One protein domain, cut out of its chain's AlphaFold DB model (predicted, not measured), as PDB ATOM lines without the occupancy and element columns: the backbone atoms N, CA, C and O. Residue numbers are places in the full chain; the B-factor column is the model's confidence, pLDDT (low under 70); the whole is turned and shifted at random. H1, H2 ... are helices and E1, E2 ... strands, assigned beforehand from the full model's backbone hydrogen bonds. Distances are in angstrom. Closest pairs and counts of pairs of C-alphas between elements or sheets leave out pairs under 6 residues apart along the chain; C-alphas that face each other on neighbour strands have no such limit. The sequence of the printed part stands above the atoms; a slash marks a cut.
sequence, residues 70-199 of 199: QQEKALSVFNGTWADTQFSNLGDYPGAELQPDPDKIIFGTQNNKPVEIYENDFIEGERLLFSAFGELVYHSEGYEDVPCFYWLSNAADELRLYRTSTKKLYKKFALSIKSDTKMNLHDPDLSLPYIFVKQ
ATOM      1  N   GLN A  70     196.701 179.220 177.883       89.81
ATOM      2  CA  GLN A  70     195.394 178.943 178.482       89.81
ATOM      3  C   GLN A  70     195.499 178.626 179.978       89.81
ATOM      4  O   GLN A  70     194.679 179.109 180.761       89.81
ATOM      5  N   GLN A  71     196.519 177.869 180.386       91.38
ATOM      6  CA  GLN A  71     196.808 177.611 181.795       91.38
ATOM      7  C   GLN A  71     197.226 178.890 182.525       91.38
ATOM      8  O   GLN A  71     196.684 179.154 183.589       91.38
ATOM      9  N   GLU A  72     198.105 179.722 181.961       90.94
ATOM     10  CA  GLU A  72     198.509 181.005 182.559       90.94
ATOM     11  C   GLU A  72     197.298 181.908 182.800       90.94
ATOM     12  O   GLU A  72     197.131 182.470 183.886       90.94
ATOM     13  N   LYS A  73     196.394 181.983 181.817       91.00
ATOM     14  CA  LYS A  73     195.154 182.745 181.949       91.00
ATOM     15  C   LYS A  73     194.251 182.186 183.045       91.00
ATOM     16  O   LYS A  73     193.734 182.963 183.843       91.00
ATOM     17  N   ALA A  74     194.067 180.869 183.113       90.94
ATOM     18  CA  ALA A  74     193.259 180.246 184.158       90.94
ATOM     19  C   ALA A  74     193.855 180.463 185.555       90.94
ATOM     20  O   ALA A  74     193.166 180.903 186.472       90.94
ATOM     21  N   LEU A  75     195.159 180.240 185.688       91.50
ATOM     22  CA  LEU A  75     195.898 180.421 186.926       91.50
ATOM     23  C   LEU A  75     195.874 181.874 187.419       91.50
ATOM     24  O   LEU A  75     195.764 182.105 188.615       91.50
ATOM     25  N   SER A  76     195.883 182.864 186.518       90.88
ATOM     26  CA  SER A  76     195.776 184.283 186.906       90.88
ATOM     27  C   SER A  76     194.487 184.614 187.675       90.88
ATOM     28  O   SER A  76     194.447 185.561 188.463       90.88
ATOM     29  N   VAL A  77     193.438 183.812 187.470       91.38
ATOM     30  CA  VAL A  77     192.133 183.955 188.123       91.38
ATOM     31  C   VAL A  77     192.089 183.198 189.458       91.38
ATOM     32  O   VAL A  77     191.357 183.598 190.368       91.38
ATOM     33  N   PHE A  78     192.905 182.151 189.606       89.12
ATOM     34  CA  PHE A  78     192.954 181.250 190.760       89.12
ATOM     35  C   PHE A  78     193.691 181.871 191.946       89.12
ATOM     36  O   PHE A  78     194.789 181.479 192.327       89.12
ATOM     37  N   ASN A  79     193.052 182.857 192.562       90.00
ATOM     38  CA  ASN A  79     193.483 183.408 193.835       90.00
ATOM     39  C   ASN A  79     192.280 183.669 194.743       90.00
ATOM     40  O   ASN A  79     191.154 183.853 194.267       90.00
ATOM     41  N   GLY A  80     192.541 183.680 196.050       89.44
ATOM     42  CA  GLY A  80     191.533 183.944 197.069       89.44
ATOM     43  C   GLY A  80     190.542 182.799 197.264       89.44
ATOM     44  O   GLY A  80     190.808 181.640 196.932       89.44
ATOM     45  N   THR A  81     189.390 183.151 197.829       91.38
ATOM     46  CA  THR A  81     188.325 182.208 198.175       91.38
ATOM     47  C   THR A  81     187.223 182.260 197.129       91.38
ATOM     48  O   THR A  81     186.747 183.328 196.757       91.38
ATOM     49  N   TRP A  82     186.802 181.090 196.679       92.44
ATOM     50  CA  TRP A  82     185.689 180.893 195.768       92.44
ATOM     51  C   TRP A  82     184.622 180.101 196.498       92.44
ATOM     52  O   TRP A  82     184.942 179.071 197.082       92.44
ATOM     53  N   ALA A  83     183.375 180.551 196.462       90.06
ATOM     54  CA  ALA A  83     182.261 179.850 197.089       90.06
ATOM     55  C   ALA A  83     181.232 179.463 196.031       90.06
ATOM     56  O   ALA A  83     180.950 180.263 195.134       90.06
ATOM     57  N   ASP A  84     180.689 178.251 196.123       87.62
ATOM     58  CA  ASP A  84     179.522 177.872 195.330       87.62
ATOM     59  C   ASP A  84     178.348 178.778 195.711       87.62
ATOM     60  O   ASP A  84     178.194 179.152 196.873       87.62
ATOM     61  N   THR A  85     177.531 179.171 194.740       81.56
ATOM     62  CA  THR A  85     176.393 180.072 194.946       81.56
ATOM     63  C   THR A  85     175.045 179.434 194.633       81.56
ATOM     64  O   THR A  85     174.025 180.105 194.747       81.56
ATOM     65  N   GLN A  86     175.004 178.183 194.165       67.56
ATOM     66  CA  GLN A  86     173.744 177.562 193.735       67.56
ATOM     67  C   GLN A  86     172.845 177.096 194.873       67.56
ATOM     68  O   GLN A  86     171.629 177.054 194.686       67.56
ATOM     69  N   PHE A  87     173.415 176.765 196.029       59.91
ATOM     70  CA  PHE A  87     172.673 176.204 197.164       59.91
ATOM     71  C   PHE A  87     172.913 176.961 198.472       59.91
ATOM     72  O   PHE A  87     172.535 176.501 199.545       59.91
ATOM     73  N   SER A  88     173.531 178.130 198.362       54.94
ATOM     74  CA  SER A  88     174.232 178.785 199.454       54.94
ATOM     75  C   SER A  88     173.483 180.007 199.948       54.94
ATOM     76  O   SER A  88     172.830 180.701 199.167       54.94
ATOM     77  N   ASN A  89     173.698 180.286 201.229       54.12
ATOM     78  CA  ASN A  89     173.174 181.356 202.076       54.12
ATOM     79  C   ASN A  89     173.473 182.807 201.602       54.12
ATOM     80  O   ASN A  89     173.945 183.650 202.356       54.12
ATOM     81  N   LEU A  90     173.272 183.109 200.319       55.44
ATOM     82  CA  LEU A  90     173.649 184.371 199.664       55.44
ATOM     83  C   LEU A  90     172.494 185.378 199.573       55.44
ATOM     84  O   LEU A  90     172.553 186.323 198.787       55.44
ATOM     85  N   GLY A  91     171.419 185.165 200.332       56.41
ATOM     86  CA  GLY A  91     170.250 186.037 200.326       56.41
ATOM     87  C   GLY A  91     170.086 186.819 201.624       56.41
ATOM     88  O   GLY A  91     170.209 186.258 202.701       56.41
ATOM     89  N   ASP A  92     169.684 188.085 201.528       62.59
ATOM     90  CA  ASP A  92     169.246 188.901 202.675       62.59
ATOM     91  C   ASP A  92     167.764 188.648 203.035       62.59
ATOM     92  O   ASP A  92     167.017 189.573 203.366       62.59
ATOM     93  N   TYR A  93     167.280 187.407 202.905       63.50
ATOM     94  CA  TYR A  93     165.898 187.066 203.254       63.50
ATOM     95  C   TYR A  93     165.817 186.341 204.604       63.50
ATOM     96  O   TYR A  93     166.731 185.600 204.967       63.50
ATOM     97  N   PRO A  94     164.714 186.507 205.358       59.09
ATOM     98  CA  PRO A  94     164.535 185.824 206.637       59.09
ATOM     99  C   PRO A  94     164.624 184.302 206.465       59.09
ATOM    100  O   PRO A  94     163.891 183.735 205.652       59.09
ATOM    101  N   GLY A  95     165.507 183.641 207.220       63.66
ATOM    102  CA  GLY A  95     165.774 182.206 207.088       63.66
ATOM    103  C   GLY A  95     166.882 181.841 206.098       63.66
ATOM    104  O   GLY A  95     167.150 180.652 205.930       63.66
ATOM    105  N   ALA A  96     167.553 182.819 205.479       63.41
ATOM    106  CA  ALA A  96     168.799 182.571 204.765       63.41
ATOM    107  C   ALA A  96     169.819 181.924 205.710       63.41
ATOM    108  O   ALA A  96     170.331 180.868 205.382       63.41
ATOM    109  N   GLU A  97     169.976 182.422 206.943       62.00
ATOM    110  CA  GLU A  97     170.844 181.855 207.996       62.00
ATOM    111  C   GLU A  97     170.650 180.351 208.300       62.00
ATOM    112  O   GLU A  97     171.523 179.736 208.906       62.00
ATOM    113  N   LEU A  98     169.527 179.756 207.884       64.75
ATOM    114  CA  LEU A  98     169.243 178.323 208.018       64.75
ATOM    115  C   LEU A  98     169.777 177.493 206.844       64.75
ATOM    116  O   LEU A  98     169.685 176.265 206.871       64.75
ATOM    117  N   GLN A  99     170.268 178.149 205.796       65.44
ATOM    118  CA  GLN A  99     170.875 177.501 204.653       65.44
ATOM    119  C   GLN A  99     172.291 177.048 204.970       65.44
ATOM    120  O   GLN A  99     173.021 177.739 205.689       65.44
ATOM    121  N   PRO A 100     172.676 175.901 204.400       67.00
ATOM    122  CA  PRO A 100     174.006 175.364 204.567       67.00
ATOM    123  C   PRO A 100     175.098 176.338 204.122       67.00
ATOM    124  O   PRO A 100     174.909 177.152 203.208       67.00
ATOM    125  N   ASP A 101     176.257 176.228 204.770       72.25
ATOM    126  CA  ASP A 101     177.453 176.920 204.314       72.25
ATOM    127  C   ASP A 101     177.828 176.428 202.906       72.25
ATOM    128  O   ASP A 101     177.808 175.223 202.654       72.25
ATOM    129  N   PRO A 102     178.195 177.332 201.979       78.75
ATOM    130  CA  PRO A 102     178.624 176.924 200.651       78.75
ATOM    131  C   PRO A 102     179.871 176.046 200.687       78.75
ATOM    132  O   PRO A 102     180.800 176.311 201.457       78.75
ATOM    133  N   ASP A 103     179.961 175.127 199.725       86.19
ATOM    134  CA  ASP A 103     181.233 174.545 199.305       86.19
ATOM    135  C   ASP A 103     182.198 175.674 198.900       86.19
ATOM    136  O   ASP A 103     181.836 176.594 198.157       86.19
ATOM    137  N   LYS A 104     183.444 175.618 199.385       90.50
ATOM    138  CA  LYS A 104     184.463 176.648 199.130       90.50
ATOM    139  C   LYS A 104     185.744 176.038 198.583       90.50
ATOM    140  O   LYS A 104     186.171 174.955 198.974       90.50
ATOM    141  N   ILE A 105     186.400 176.785 197.706       92.56
ATOM    142  CA  ILE A 105     187.747 176.513 197.221       92.56
ATOM    143  C   ILE A 105     188.614 177.700 197.604       92.56
ATOM    144  O   ILE A 105     188.395 178.818 197.142       92.56
ATOM    145  N   ILE A 106     189.604 177.453 198.450       93.38
ATOM    146  CA  ILE A 106     190.553 178.468 198.898       93.38
ATOM    147  C   ILE A 106     191.869 178.189 198.186       93.38
ATOM    148  O   ILE A 106     192.581 177.248 198.540       93.38
ATOM    149  N   PHE A 107     192.183 178.978 197.161       92.62
ATOM    150  CA  PHE A 107     193.461 178.859 196.466       92.62
ATOM    151  C   PHE A 107     194.572 179.435 197.346       92.62
ATOM    152  O   PHE A 107     194.527 180.604 197.734       92.62
ATOM    153  N   GLY A 108     195.543 178.586 197.679       88.25
ATOM    154  CA  GLY A 108     196.694 178.933 198.497       88.25
ATOM    155  C   GLY A 108     197.887 179.315 197.629       88.25
ATOM    156  O   GLY A 108     197.830 180.243 196.823       88.25
ATOM    157  N   THR A 109     198.996 178.601 197.805       87.56
ATOM    158  CA  THR A 109     200.228 178.867 197.063       87.56
ATOM    159  C   THR A 109     200.127 178.340 195.638       87.56
ATOM    160  O   THR A 109     199.912 177.152 195.409       87.56
ATOM    161  N   GLN A 110     200.336 179.223 194.667       89.94
ATOM    162  CA  GLN A 110     200.532 178.848 193.275       89.94
ATOM    163  C   GLN A 110     202.028 178.745 192.973       89.94
ATOM    164  O   GLN A 110     202.808 179.623 193.342       89.94
ATOM    165  N   ASN A 111     202.427 177.685 192.277       87.19
ATOM    166  CA  ASN A 111     203.808 177.502 191.859       87.19
ATOM    167  C   ASN A 111     204.078 178.262 190.557       87.19
ATOM    168  O   ASN A 111     203.227 178.344 189.672       87.19
ATOM    169  N   ASN A 112     205.300 178.771 190.393       83.19
ATOM    170  CA  ASN A 112     205.712 179.419 189.140       83.19
ATOM    171  C   ASN A 112     205.850 178.418 187.984       83.19
ATOM    172  O   ASN A 112     205.772 178.804 186.823       83.19
ATOM    173  N   LYS A 113     206.083 177.142 188.306       87.00
ATOM    174  CA  LYS A 113     206.163 176.025 187.363       87.00
ATOM    175  C   LYS A 113     205.491 174.798 187.979       87.00
ATOM    176  O   LYS A 113     205.493 174.692 189.208       87.00
ATOM    177  N   PRO A 114     204.967 173.861 187.169       87.69
ATOM    178  CA  PRO A 114     204.432 172.612 187.691       87.69
ATOM    179  C   PRO A 114     205.488 171.867 188.524       87.69
ATOM    180  O   PRO A 114     206.606 171.652 188.062       87.69
ATOM    181  N   VAL A 115     205.126 171.468 189.742       90.50
ATOM    182  CA  VAL A 115     205.975 170.674 190.640       90.50
ATOM    183  C   VAL A 115     205.616 169.207 190.481       90.50
ATOM    184  O   VAL A 115     204.463 168.825 190.639       90.50
ATOM    185  N   GLU A 116     206.583 168.364 190.165       91.00
ATOM    186  CA  GLU A 116     206.353 166.932 189.999       91.00
ATOM    187  C   GLU A 116     206.227 166.220 191.352       91.00
ATOM    188  O   GLU A 116     207.072 166.367 192.235       91.00
ATOM    189  N   ILE A 117     205.151 165.451 191.520       89.69
ATOM    190  CA  ILE A 117     204.857 164.690 192.731       89.69
ATOM    191  C   ILE A 117     205.131 163.213 192.469       89.69
ATOM    192  O   ILE A 117     204.535 162.607 191.577       89.69
ATOM    193  N   TYR A 118     205.996 162.634 193.296       88.62
ATOM    194  CA  TYR A 118     206.451 161.251 193.187       88.62
ATOM    195  C   TYR A 118     205.901 160.372 194.316       88.62
ATOM    196  O   TYR A 118     205.582 160.852 195.413       88.62
ATOM    197  N   GLU A 119     205.819 159.074 194.057       87.56
ATOM    198  CA  GLU A 119     205.576 158.017 195.035       87.56
ATOM    199  C   GLU A 119     206.711 156.995 194.983       87.56
ATOM    200  O   GLU A 119     207.215 156.669 193.910       87.56
ATOM    201  N   ASN A 120     207.113 156.502 196.153       84.81
ATOM    202  CA  ASN A 120     208.116 155.452 196.248       84.81
ATOM    203  C   ASN A 120     207.447 154.099 196.004       84.81
ATOM    204  O   ASN A 120     206.680 153.621 196.839       84.81
ATOM    205  N   ASP A 121     207.772 153.484 194.877       79.62
ATOM    206  CA  ASP A 121     207.477 152.101 194.550       79.62
ATOM    207  C   ASP A 121     208.676 151.218 194.931       79.62
ATOM    208  O   ASP A 121     209.830 151.512 194.620       79.62
ATOM    209  N   PHE A 122     208.417 150.120 195.640       76.44
ATOM    210  CA  PHE A 122     209.479 149.227 196.114       76.44
ATOM    211  C   PHE A 122     210.237 148.531 194.968       76.44
ATOM    212  O   PHE A 122     211.396 148.158 195.140       76.44
ATOM    213  N   ILE A 123     209.588 148.333 193.818       82.06
ATOM    214  CA  ILE A 123     210.134 147.629 192.655       82.06
ATOM    215  C   ILE A 123     210.724 148.627 191.657       82.06
ATOM    216  O   ILE A 123     211.830 148.414 191.161       82.06
ATOM    217  N   GLU A 124     210.000 149.705 191.357       78.75
ATOM    218  CA  GLU A 124     210.367 150.670 190.309       78.75
ATOM    219  C   GLU A 124     211.157 151.887 190.832       78.75
ATOM    220  O   GLU A 124     211.712 152.641 190.033       78.75
ATOM    221  N   GLY A 125     211.271 152.067 192.153       84.31
ATOM    222  CA  GLY A 125     211.934 153.223 192.761       84.31
ATOM    223  C   GLY A 125     210.998 154.428 192.856       84.31
ATOM    224  O   GLY A 125     209.922 154.332 193.431       84.31
ATOM    225  N   GLU A 126     211.386 155.587 192.327       84.81
ATOM    226  CA  GLU A 126     210.514 156.770 192.324       84.81
ATOM    227  C   GLU A 126     209.618 156.782 191.083       84.81
ATOM    228  O   GLU A 126     210.086 156.910 189.950       84.81
ATOM    229  N   ARG A 127     208.304 156.692 191.294       85.88
ATOM    230  CA  ARG A 127     207.298 156.782 190.238       85.88
ATOM    231  C   ARG A 127     206.629 158.152 190.254       85.88
ATOM    232  O   ARG A 127     206.043 158.558 191.256       85.88
ATOM    233  N   LEU A 128     206.661 158.847 189.119       87.50
ATOM    234  CA  LEU A 128     205.920 160.095 188.932       87.50
ATOM    235  C   LEU A 128     204.407 159.823 188.970       87.50
ATOM    236  O   LEU A 128     203.901 159.007 188.197       87.50
ATOM    237  N   LEU A 129     203.682 160.531 189.838       88.12
ATOM    238  CA  LEU A 129     202.222 160.461 189.915       88.12
ATOM    239  C   LEU A 129     201.557 161.524 189.037       88.12
ATOM    240  O   LEU A 129     200.740 161.202 188.177       88.12
ATOM    241  N   PHE A 130     201.881 162.797 189.272       89.44
ATOM    242  CA  PHE A 130     201.315 163.944 188.556       89.44
ATOM    243  C   PHE A 130     202.159 165.203 188.793       89.44
ATOM    244  O   PHE A 130     202.987 165.247 189.699       89.44
ATOM    245  N   SER A 131     201.913 166.248 188.004       90.69
ATOM    246  CA  SER A 131     202.469 167.586 188.242       90.69
ATOM    247  C   SER A 131     201.443 168.458 188.978       90.69
ATOM    248  O   SER A 131     200.277 168.483 188.606       90.69
ATOM    249  N   ALA A 132     201.846 169.180 190.013       91.50
ATOM    250  CA  ALA A 132     201.010 170.071 190.807       91.50
ATOM    251  C   ALA A 132     201.287 171.536 190.450       91.50
ATOM    252  O   ALA A 132     202.432 171.984 190.421       91.50
ATOM    253  N   PHE A 133     200.228 172.293 190.193       92.06
ATOM    254  CA  PHE A 133     200.301 173.696 189.774       92.06
ATOM    255  C   PHE A 133     200.267 174.630 190.992       92.06
ATOM    256  O   PHE A 133     200.740 175.763 190.945       92.06
ATOM    257  N   GLY A 134     199.771 174.115 192.113       92.56
ATOM    258  CA  GLY A 134     199.772 174.764 193.409       92.56
ATOM    259  C   GLY A 134     198.988 173.947 194.425       92.56
ATOM    260  O   GLY A 134     198.626 172.789 194.186       92.56
ATOM    261  N   GLU A 135     198.702 174.593 195.543       93.44
ATOM    262  CA  GLU A 135     197.944 174.054 196.661       93.44
ATOM    263  C   GLU A 135     196.654 174.847 196.861       93.44
ATOM    264  O   GLU A 135     196.595 176.063 196.658       93.44
ATOM    265  N   LEU A 136     195.604 174.143 197.259       94.44
ATOM    266  CA  LEU A 136     194.330 174.724 197.646       94.44
ATOM    267  C   LEU A 136     193.700 173.921 198.778       94.44
ATOM    268  O   LEU A 136     194.061 172.770 199.024       94.44
ATOM    269  N   VAL A 137     192.719 174.515 199.439       94.38
ATOM    270  CA  VAL A 137     191.863 173.828 200.406       94.38
ATOM    271  C   VAL A 137     190.464 173.733 199.816       94.38
ATOM    272  O   VAL A 137     189.890 174.745 199.412       94.38
ATOM    273  N   TYR A 138     189.939 172.512 199.734       91.94
ATOM    274  CA  TYR A 138     188.550 172.260 199.363       91.94
ATOM    275  C   TYR A 138     187.735 172.060 200.636       91.94
ATOM    276  O   TYR A 138     187.981 171.113 201.384       91.94
ATOM    277  N   HIS A 139     186.776 172.946 200.862       89.31
ATOM    278  CA  HIS A 139     185.792 172.850 201.927       89.31
ATOM    279  C   HIS A 139     184.484 172.337 201.334       89.31
ATOM    280  O   HIS A 139     183.987 172.908 200.360       89.31
ATOM    281  N   SER A 140     183.938 171.277 201.923       81.81
ATOM    282  CA  SER A 140     182.616 170.765 201.572       81.81
ATOM    283  C   SER A 140     181.737 170.759 202.801       81.81
ATOM    284  O   SER A 140     182.202 170.373 203.875       81.81
ATOM    285  N   GLU A 141     180.480 171.152 202.643       70.12
ATOM    286  CA  GLU A 141     179.543 171.215 203.758       70.12
ATOM    287  C   GLU A 141     179.454 169.872 204.512       70.12
ATOM    288  O   GLU A 141     179.251 168.809 203.920       70.12
ATOM    289  N   GLY A 142     179.622 169.909 205.838       66.06
ATOM    290  CA  GLY A 142     179.560 168.719 206.693       66.06
ATOM    291  C   GLY A 142     180.816 167.838 206.672       66.06
ATOM    292  O   GLY A 142     180.837 166.805 207.344       66.06
ATOM    293  N   TYR A 143     181.867 168.245 205.956       67.88
ATOM    294  CA  TYR A 143     183.154 167.559 205.903       67.88
ATOM    295  C   TYR A 143     184.300 168.487 206.316       67.88
ATOM    296  O   TYR A 143     184.195 169.710 206.291       67.88
ATOM    297  N   GLU A 144     185.414 167.886 206.731       81.19
ATOM    298  CA  GLU A 144     186.622 168.625 207.092       81.19
ATOM    299  C   GLU A 144     187.268 169.288 205.872       81.19
ATOM    300  O   GLU A 144     187.169 168.797 204.744       81.19
ATOM    301  N   ASP A 145     187.999 170.372 206.127       88.75
ATOM    302  CA  ASP A 145     188.851 171.028 205.144       88.75
ATOM    303  C   ASP A 145     189.863 170.037 204.562       88.75
ATOM    304  O   ASP A 145     190.698 169.468 205.271       88.75
ATOM    305  N   VAL A 146     189.811 169.837 203.242       91.56
ATOM    306  CA  VAL A 146     190.685 168.888 202.552       91.56
ATOM    307  C   VAL A 146     191.798 169.643 201.822       91.56
ATOM    308  O   VAL A 146     191.554 170.207 200.748       91.56
ATOM    309  N   PRO A 147     193.044 169.630 202.335       94.06
ATOM    310  CA  PRO A 147     194.178 170.211 201.630       94.06
ATOM    311  C   PRO A 147     194.515 169.377 200.388       94.06
ATOM    312  O   PRO A 147     194.788 168.170 200.475       94.06
ATOM    313  N   CYS A 148     194.522 170.025 199.226       95.00
ATOM    314  CA  CYS A 148     194.715 169.400 197.926       95.00
ATOM    315  C   CYS A 148     195.802 170.098 197.098       95.00
ATOM    316  O   CYS A 148     195.888 171.320 197.051       95.00
ATOM    317  N   PHE A 149     196.566 169.309 196.349       95.31
ATOM    318  CA  PHE A 149     197.245 169.787 195.154       95.31
ATOM    319  C   PHE A 149     196.237 169.902 194.020       95.31
ATOM    320  O   PHE A 149     195.357 169.048 193.891       95.31
ATOM    321  N   TYR A 150     196.393 170.904 193.161       94.75
ATOM    322  CA  TYR A 150     195.572 171.009 191.961       94.75
ATOM    323  C   TYR A 150     196.395 170.897 190.681       94.75
ATOM    324  O   TYR A 150     197.561 171.294 190.610       94.75
ATOM    325  N   TRP A 151     195.762 170.337 189.657       94.75
ATOM    326  CA  TRP A 151     196.292 170.206 188.305       94.75
ATOM    327  C   TRP A 151     195.256 170.691 187.298       94.75
ATOM    328  O   TRP A 151     194.057 170.454 187.475       94.75
ATOM    329  N   LEU A 152     195.737 171.321 186.231       92.81
ATOM    330  CA  LEU A 152     194.931 171.802 185.118       92.81
ATOM    331  C   LEU A 152     195.320 171.105 183.818       92.81
ATOM    332  O   LEU A 152     196.508 170.937 183.525       92.81
ATOM    333  N   SER A 153     194.327 170.783 182.990       92.50
ATOM    334  CA  SER A 153     194.582 170.363 181.612       92.50
ATOM    335  C   SER A 153     195.275 171.464 180.810       92.50
ATOM    336  O   SER A 153     195.194 172.651 181.129       92.50
ATOM    337  N   ASN A 154     195.938 171.078 179.718       90.19
ATOM    338  CA  ASN A 154     196.570 172.033 178.801       90.19
ATOM    339  C   ASN A 154     195.565 173.030 178.209       90.19
ATOM    340  O   ASN A 154     195.956 174.151 177.891       90.19
ATOM    341  N   ALA A 155     194.301 172.606 178.082       90.12
ATOM    342  CA  ALA A 155     193.202 173.413 177.575       90.12
ATOM    343  C   ALA A 155     192.515 174.283 178.648       90.12
ATOM    344  O   ALA A 155     191.629 175.071 178.321       90.12
ATOM    345  N   ALA A 156     192.909 174.138 179.921       90.75
ATOM    346  CA  ALA A 156     192.255 174.751 181.078       90.75
ATOM    347  C   ALA A 156     190.734 174.482 181.159       90.75
ATOM    348  O   ALA A 156     189.959 175.314 181.630       90.75
ATOM    349  N   ASP A 157     190.319 173.300 180.706       93.25
ATOM    350  CA  ASP A 157     188.938 172.803 180.703       93.25
ATOM    351  C   ASP A 157     188.699 171.679 181.724       93.25
ATOM    352  O   ASP A 157     187.579 171.194 181.882       93.25
ATOM    353  N   GLU A 158     189.737 171.268 182.450       94.38
ATOM    354  CA  GLU A 158     189.663 170.220 183.458       94.38
ATOM    355  C   GLU A 158     190.503 170.603 184.678       94.38
ATOM    356  O   GLU A 158     191.682 170.938 184.547       94.38
ATOM    357  N   LEU A 159     189.894 170.515 185.861       94.56
ATOM    358  CA  LEU A 159     190.532 170.738 187.153       94.56
ATOM    359  C   LEU A 159     190.522 169.430 187.946       94.56
ATOM    360  O   LEU A 159     189.465 168.855 188.210       94.56
ATOM    361  N   ARG A 160     191.700 168.963 188.356       94.94
ATOM    362  CA  ARG A 160     191.848 167.791 189.227       94.94
ATOM    363  C   ARG A 160     192.397 168.206 190.573       94.94
ATOM    364  O   ARG A 160     193.373 168.949 190.630       94.94
ATOM    365  N   LEU A 161     191.801 167.671 191.628       94.69
ATOM    366  CA  LEU A 161     192.238 167.850 193.004       94.69
ATOM    367  C   LEU A 161     192.822 166.536 193.505       94.69
ATOM    368  O   LEU A 161     192.150 165.507 193.459       94.69
ATOM    369  N   TYR A 162     194.050 166.566 194.006       94.44
ATOM    370  CA  TYR A 162     194.723 165.426 194.616       94.44
ATOM    371  C   TYR A 162     194.953 165.719 196.087       94.44
ATOM    372  O   TYR A 162     195.496 166.765 196.427       94.44
ATOM    373  N   ARG A 163     194.582 164.803 196.977       93.94
ATOM    374  CA  ARG A 163     194.775 165.021 198.414       93.94
ATOM    375  C   ARG A 163     196.268 165.079 198.736       93.94
ATOM    376  O   ARG A 163     197.010 164.181 198.347       93.94
ATOM    377  N   THR A 164     196.702 166.086 199.487       91.62
ATOM    378  CA  THR A 164     198.123 166.261 199.847       91.62
ATOM    379  C   THR A 164     198.675 165.087 200.662       91.62
ATOM    380  O   THR A 164     199.788 164.632 200.411       91.62
ATOM    381  N   SER A 165     197.877 164.536 201.584       90.62
ATOM    382  CA  SER A 165     198.299 163.453 202.483       90.62
ATOM    383  C   SER A 165     198.453 162.092 201.804       90.62
ATOM    384  O   SER A 165     199.364 161.342 202.142       90.62
ATOM    385  N   THR A 166     197.575 161.751 200.855       90.50
ATOM    386  CA  THR A 166     197.577 160.433 200.192       90.50
ATOM    387  C   THR A 166     198.076 160.472 198.757       90.50
ATOM    388  O   THR A 166     198.277 159.412 198.174       90.50
ATOM    389  N   LYS A 167     198.223 161.663 198.164       91.31
ATOM    390  CA  LYS A 167     198.553 161.882 196.745       91.31
ATOM    391  C   LYS A 167     197.572 161.210 195.771       91.31
ATOM    392  O   LYS A 167     197.870 161.047 194.592       91.31
ATOM    393  N   LYS A 168     196.379 160.829 196.236       91.94
ATOM    394  CA  LYS A 168     195.328 160.225 195.404       91.94
ATOM    395  C   LYS A 168     194.383 161.290 194.869       91.94
ATOM    396  O   LYS A 168     194.152 162.306 195.527       91.94
ATOM    397  N   LEU A 169     193.816 161.027 193.691       92.69
ATOM    398  CA  LEU A 169     192.762 161.856 193.112       92.69
ATOM    399  C   LEU A 169     191.583 161.916 194.090       92.69
ATOM    400  O   LEU A 169     191.051 160.882 194.489       92.69
ATOM    401  N   TYR A 170     191.219 163.127 194.490       91.38
ATOM    402  CA  TYR A 170     190.102 163.405 195.381       91.38
ATOM    403  C   TYR A 170     188.851 163.773 194.587       91.38
ATOM    404  O   TYR A 170     187.823 163.123 194.737       91.38
ATOM    405  N   LYS A 171     188.956 164.778 193.713       91.06
ATOM    406  CA  LYS A 171     187.868 165.213 192.834       91.06
ATOM    407  C   LYS A 171     188.382 165.569 191.449       91.06
ATOM    408  O   LYS A 171     189.525 166.000 191.280       91.06
ATOM    409  N   LYS A 172     187.513 165.399 190.457       93.88
ATOM    410  CA  LYS A 172     187.748 165.774 189.067       93.88
ATOM    411  C   LYS A 172     186.565 166.607 188.590       93.88
ATOM    412  O   LYS A 172     185.433 166.147 188.657       93.88
ATOM    413  N   PHE A 173     186.848 167.783 188.050       93.81
ATOM    414  CA  PHE A 173     185.842 168.686 187.518       93.81
ATOM    415  C   PHE A 173     186.141 169.030 186.064       93.81
ATOM    416  O   PHE A 173     187.293 169.288 185.707       93.81
ATOM    417  N   ALA A 174     185.099 169.109 185.243       94.00
ATOM    418  CA  ALA A 174     185.169 169.896 184.022       94.00
ATOM    419  C   ALA A 174     185.069 171.381 184.401       94.00
ATOM    420  O   ALA A 174     184.126 171.810 185.069       94.00
ATOM    421  N   LEU A 175     186.078 172.150 184.012       94.25
ATOM    422  CA  LEU A 175     186.257 173.551 184.357       94.25
ATOM    423  C   LEU A 175     185.766 174.439 183.213       94.25
ATOM    424  O   LEU A 175     186.121 174.257 182.053       94.25
ATOM    425  N   SER A 176     184.983 175.459 183.549       93.69
ATOM    426  CA  SER A 176     184.642 176.527 182.616       93.69
ATOM    427  C   SER A 176     184.718 177.880 183.309       93.69
ATOM    428  O   SER A 176     183.806 178.273 184.036       93.69
ATOM    429  N   ILE A 177     185.800 178.614 183.062       92.19
ATOM    430  CA  ILE A 177     185.977 179.979 183.564       92.19
ATOM    431  C   ILE A 177     185.095 180.917 182.733       92.19
ATOM    432  O   ILE A 177     185.234 180.991 181.511       92.19
ATOM    433  N   LYS A 178     184.152 181.604 183.385       92.44
ATOM    434  CA  LYS A 178     183.222 182.542 182.734       92.44
ATOM    435  C   LYS A 178     183.719 183.983 182.820       92.44
ATOM    436  O   LYS A 178     183.535 184.737 181.870       92.44
ATOM    437  N   SER A 179     184.352 184.344 183.931       91.38
ATOM    438  CA  SER A 179     184.998 185.638 184.164       91.38
ATOM    439  C   SER A 179     186.126 185.496 185.195       91.38
ATOM    440  O   SER A 179     186.377 184.413 185.716       91.38
ATOM    441  N   ASP A 180     186.787 186.606 185.513       90.75
ATOM    442  CA  ASP A 180     187.757 186.747 186.612       90.75
ATOM    443  C   ASP A 180     187.182 186.474 188.018       90.75
ATOM    444  O   ASP A 180     187.921 186.290 188.986       90.75
ATOM    445  N   THR A 181     185.859 186.460 188.124       90.44
ATOM    446  CA  THR A 181     185.089 186.359 189.368       90.44
ATOM    447  C   THR A 181     184.095 185.202 189.354       90.44
ATOM    448  O   THR A 181     183.448 184.952 190.367       90.44
ATOM    449  N   LYS A 182     183.958 184.481 188.232       92.12
ATOM    450  CA  LYS A 182     182.981 183.398 188.075       92.12
ATOM    451  C   LYS A 182     183.539 182.219 187.287       92.12
ATOM    452  O   LYS A 182     183.984 182.369 186.147       92.12
ATOM    453  N   MET A 183     183.410 181.026 187.854       93.75
ATOM    454  CA  MET A 183     183.745 179.769 187.195       93.75
ATOM    455  C   MET A 183     182.672 178.720 187.457       93.75
ATOM    456  O   MET A 183     182.039 178.699 188.508       93.75
ATOM    457  N   ASN A 184     182.492 177.829 186.493       92.88
ATOM    458  CA  ASN A 184     181.636 176.670 186.646       92.88
ATOM    459  C   ASN A 184     182.518 175.431 186.776       92.88
ATOM    460  O   ASN A 184     183.415 175.227 185.951       92.88
ATOM    461  N   LEU A 185     182.234 174.606 187.778       92.06
ATOM    462  CA  LEU A 185     182.867 173.309 187.973       92.06
ATOM    463  C   LEU A 185     181.803 172.235 187.833       92.06
ATOM    464  O   LEU A 185     180.833 172.219 188.579       92.06
ATOM    465  N   HIS A 186     181.955 171.342 186.867       91.94
ATOM    466  CA  HIS A 186     181.012 170.252 186.672       91.94
ATOM    467  C   HIS A 186     181.633 168.936 187.117       91.94
ATOM    468  O   HIS A 186     182.640 168.500 186.559       91.94
ATOM    469  N   ASP A 187     181.028 168.331 188.135       87.62
ATOM    470  CA  ASP A 187     181.312 166.958 188.521       87.62
ATOM    471  C   ASP A 187     180.571 166.021 187.548       87.62
ATOM    472  O   ASP A 187     179.358 166.186 187.386       87.62
ATOM    473  N   PRO A 188     181.259 165.081 186.874       82.38
ATOM    474  CA  PRO A 188     180.625 164.149 185.941       82.38
ATOM    475  C   PRO A 188     179.481 163.330 186.550       82.38
ATOM    476  O   PRO A 188     178.603 162.884 185.813       82.38
ATOM    477  N   ASP A 189     179.495 163.130 187.869       83.06
ATOM    478  CA  ASP A 189     178.485 162.342 188.575       83.06
ATOM    479  C   ASP A 189     177.215 163.152 188.902       83.06
ATOM    480  O   ASP A 189     176.222 162.598 189.382       83.06
ATOM    481  N   LEU A 190     177.209 164.461 188.628       82.06
ATOM    482  CA  LEU A 190     176.093 165.360 188.919       82.06
ATOM    483  C   LEU A 190     175.409 165.859 187.648       82.06
ATOM    484  O   LEU A 190     176.010 166.006 186.594       82.06
ATOM    485  N   SER A 191     174.116 166.166 187.756       79.88
ATOM    486  CA  SER A 191     173.320 166.682 186.634       79.88
ATOM    487  C   SER A 191     173.536 168.173 186.370       79.88
ATOM    488  O   SER A 191     173.343 168.637 185.247       79.88
ATOM    489  N   LEU A 192     173.924 168.931 187.397       82.69
ATOM    490  CA  LEU A 192     174.136 170.371 187.324       82.69
ATOM    491  C   LEU A 192     175.594 170.702 187.657       82.69
ATOM    492  O   LEU A 192     176.185 170.065 188.529       82.69
ATOM    493  N   PRO A 193     176.204 171.680 186.964       85.44
ATOM    494  CA  PRO A 193     177.493 172.212 187.375       85.44
ATOM    495  C   PRO A 193     177.324 173.011 188.664       85.44
ATOM    496  O   PRO A 193     176.274 173.626 188.826       85.44
ATOM    497  N   TYR A 194     178.371 173.049 189.485       86.88
ATOM    498  CA  TYR A 194     178.585 174.019 190.554       86.88
ATOM    499  C   TYR A 194     178.948 175.391 189.969       86.88
ATOM    500  O   TYR A 194     179.668 175.468 188.962       86.88
ATOM    501  N   ILE A 195     178.505 176.476 190.603       89.62
ATOM    502  CA  ILE A 195     178.762 177.852 190.170       89.62
ATOM    503  C   ILE A 195     179.531 178.545 191.280       89.62
ATOM    504  O   ILE A 195     178.960 179.057 192.235       89.62
ATOM    505  N   PHE A 196     180.843 178.606 191.103       90.19
ATOM    506  CA  PHE A 196     181.732 179.259 192.041       90.19
ATOM    507  C   PHE A 196     181.889 180.738 191.696       90.19
ATOM    508  O   PHE A 196     182.222 181.103 190.561       90.19
ATOM    509  N   VAL A 197     181.690 181.584 192.703       90.00
ATOM    510  CA  VAL A 197     181.920 183.025 192.642       90.00
ATOM    511  C   VAL A 197     183.000 183.406 193.644       90.00
ATOM    512  O   VAL A 197     183.008 182.961 194.796       90.00
ATOM    513  N   LYS A 198     183.928 184.230 193.175       90.19
ATOM    514  CA  LYS A 198     185.015 184.773 193.981       90.19
ATOM    515  C   LYS A 198     184.469 185.716 195.056       90.19
ATOM    516  O   LYS A 198     183.628 186.556 194.745       90.19
ATOM    517  N   GLN A 199     184.937 185.534 196.288       85.69
ATOM    518  CA  GLN A 199     184.554 186.319 197.467       85.69
ATOM    519  C   GLN A 199     185.420 187.569 197.628       85.69
ATOM    520  O   GLN A 199     186.619 187.508 197.261       85.69
TER     521      GLN A 199
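What this domain is: This is residues 70 to 199 of the 199 residues of an uncharacterized protein of Alistipes shahii WAL 8301 (UniProt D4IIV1). What shape does the printed part make? Eight strands, E1 to E8, ring a closed barrel, with the short helix H1 outside it near one end; the far part of the hairpin E2 and E3 reaches out one way and the loop of residues 85 to 103 the opposite way. What is it built of? The printed part has 130 residues, mostly strand by class, with one named helix followed by eight named strands, and the barrel's neighbour pairs are antiparallel. How large is it? It is compact, with a radius of gyration of the C-alphas of 16.0 A, yet elongated in outline, spanning 60 by 31 by 28 A.

Where its parts are: Where does the printed part begin? H1 is residues 70 to 77, with C-alpha 70 at (195.394, 178.943, 178.482). Where are the strands? E1 is residues 80 to 84, E2 104 to 121, E3 125 to 139 and E4 146 to 152; E2 and E3 each measure 34.0 A from first to last C-alpha. E5 is residues 158 to 163, E6 169 to 177, 21.6 A long, E7 182 to 186 and E8 194 to 198, with C-alpha 198 at (185.015, 184.773, 193.981). Which strands bend? E2 bends by 98 degrees at residue 112, E3 by 74 degrees at residue 133 and E6 by 55 degrees at residue 174.

How they stand to each other: How do the strands follow round the barrel? E1 to E8 form a meander, each strand the antiparallel neighbour of the one before, and E8 is also the neighbour of E1. Which backbone atoms show this? Within hydrogen-bond range are N 82 and O 105 at 2.8 A for E1 and E2, N 117 and O 130 at 2.8 A for E2 and E3, N 136 and O 148 at 2.8 A for E3 and E4, and N 149 and O 162 at 2.8 A for E4 and E5. So are N 159 and O 173 at 2.9 A for E5 and E6, N 176 and O 184 at 2.9 A for E6 and E7, N 196 and O 183 at 2.9 A for E7 and E8, and N 197 and O 83 at 2.9 A for E8 and E1. Where is H1? It is on the barrel, outside it, at a height over the sheet of 6.8 A; its closest C-alphas to E4 are those of Gln 71 and Leu 152, 7.0 A apart. In H1, 3 of 4 O i to N i+4 pairs are within hydrogen-bond range.

The domain as a whole: What is farthest apart? The C-alphas of Pro 94 and Ile 123 are 61.1 A apart. Are there cuts or long links? The printed part has no cut, and the link from E1 to E2, 19 residues, is long. Where is confidence low? The mean pLDDT of the printed part is 85.8, and residues 86 to 100 and 142 to 143 are under 70.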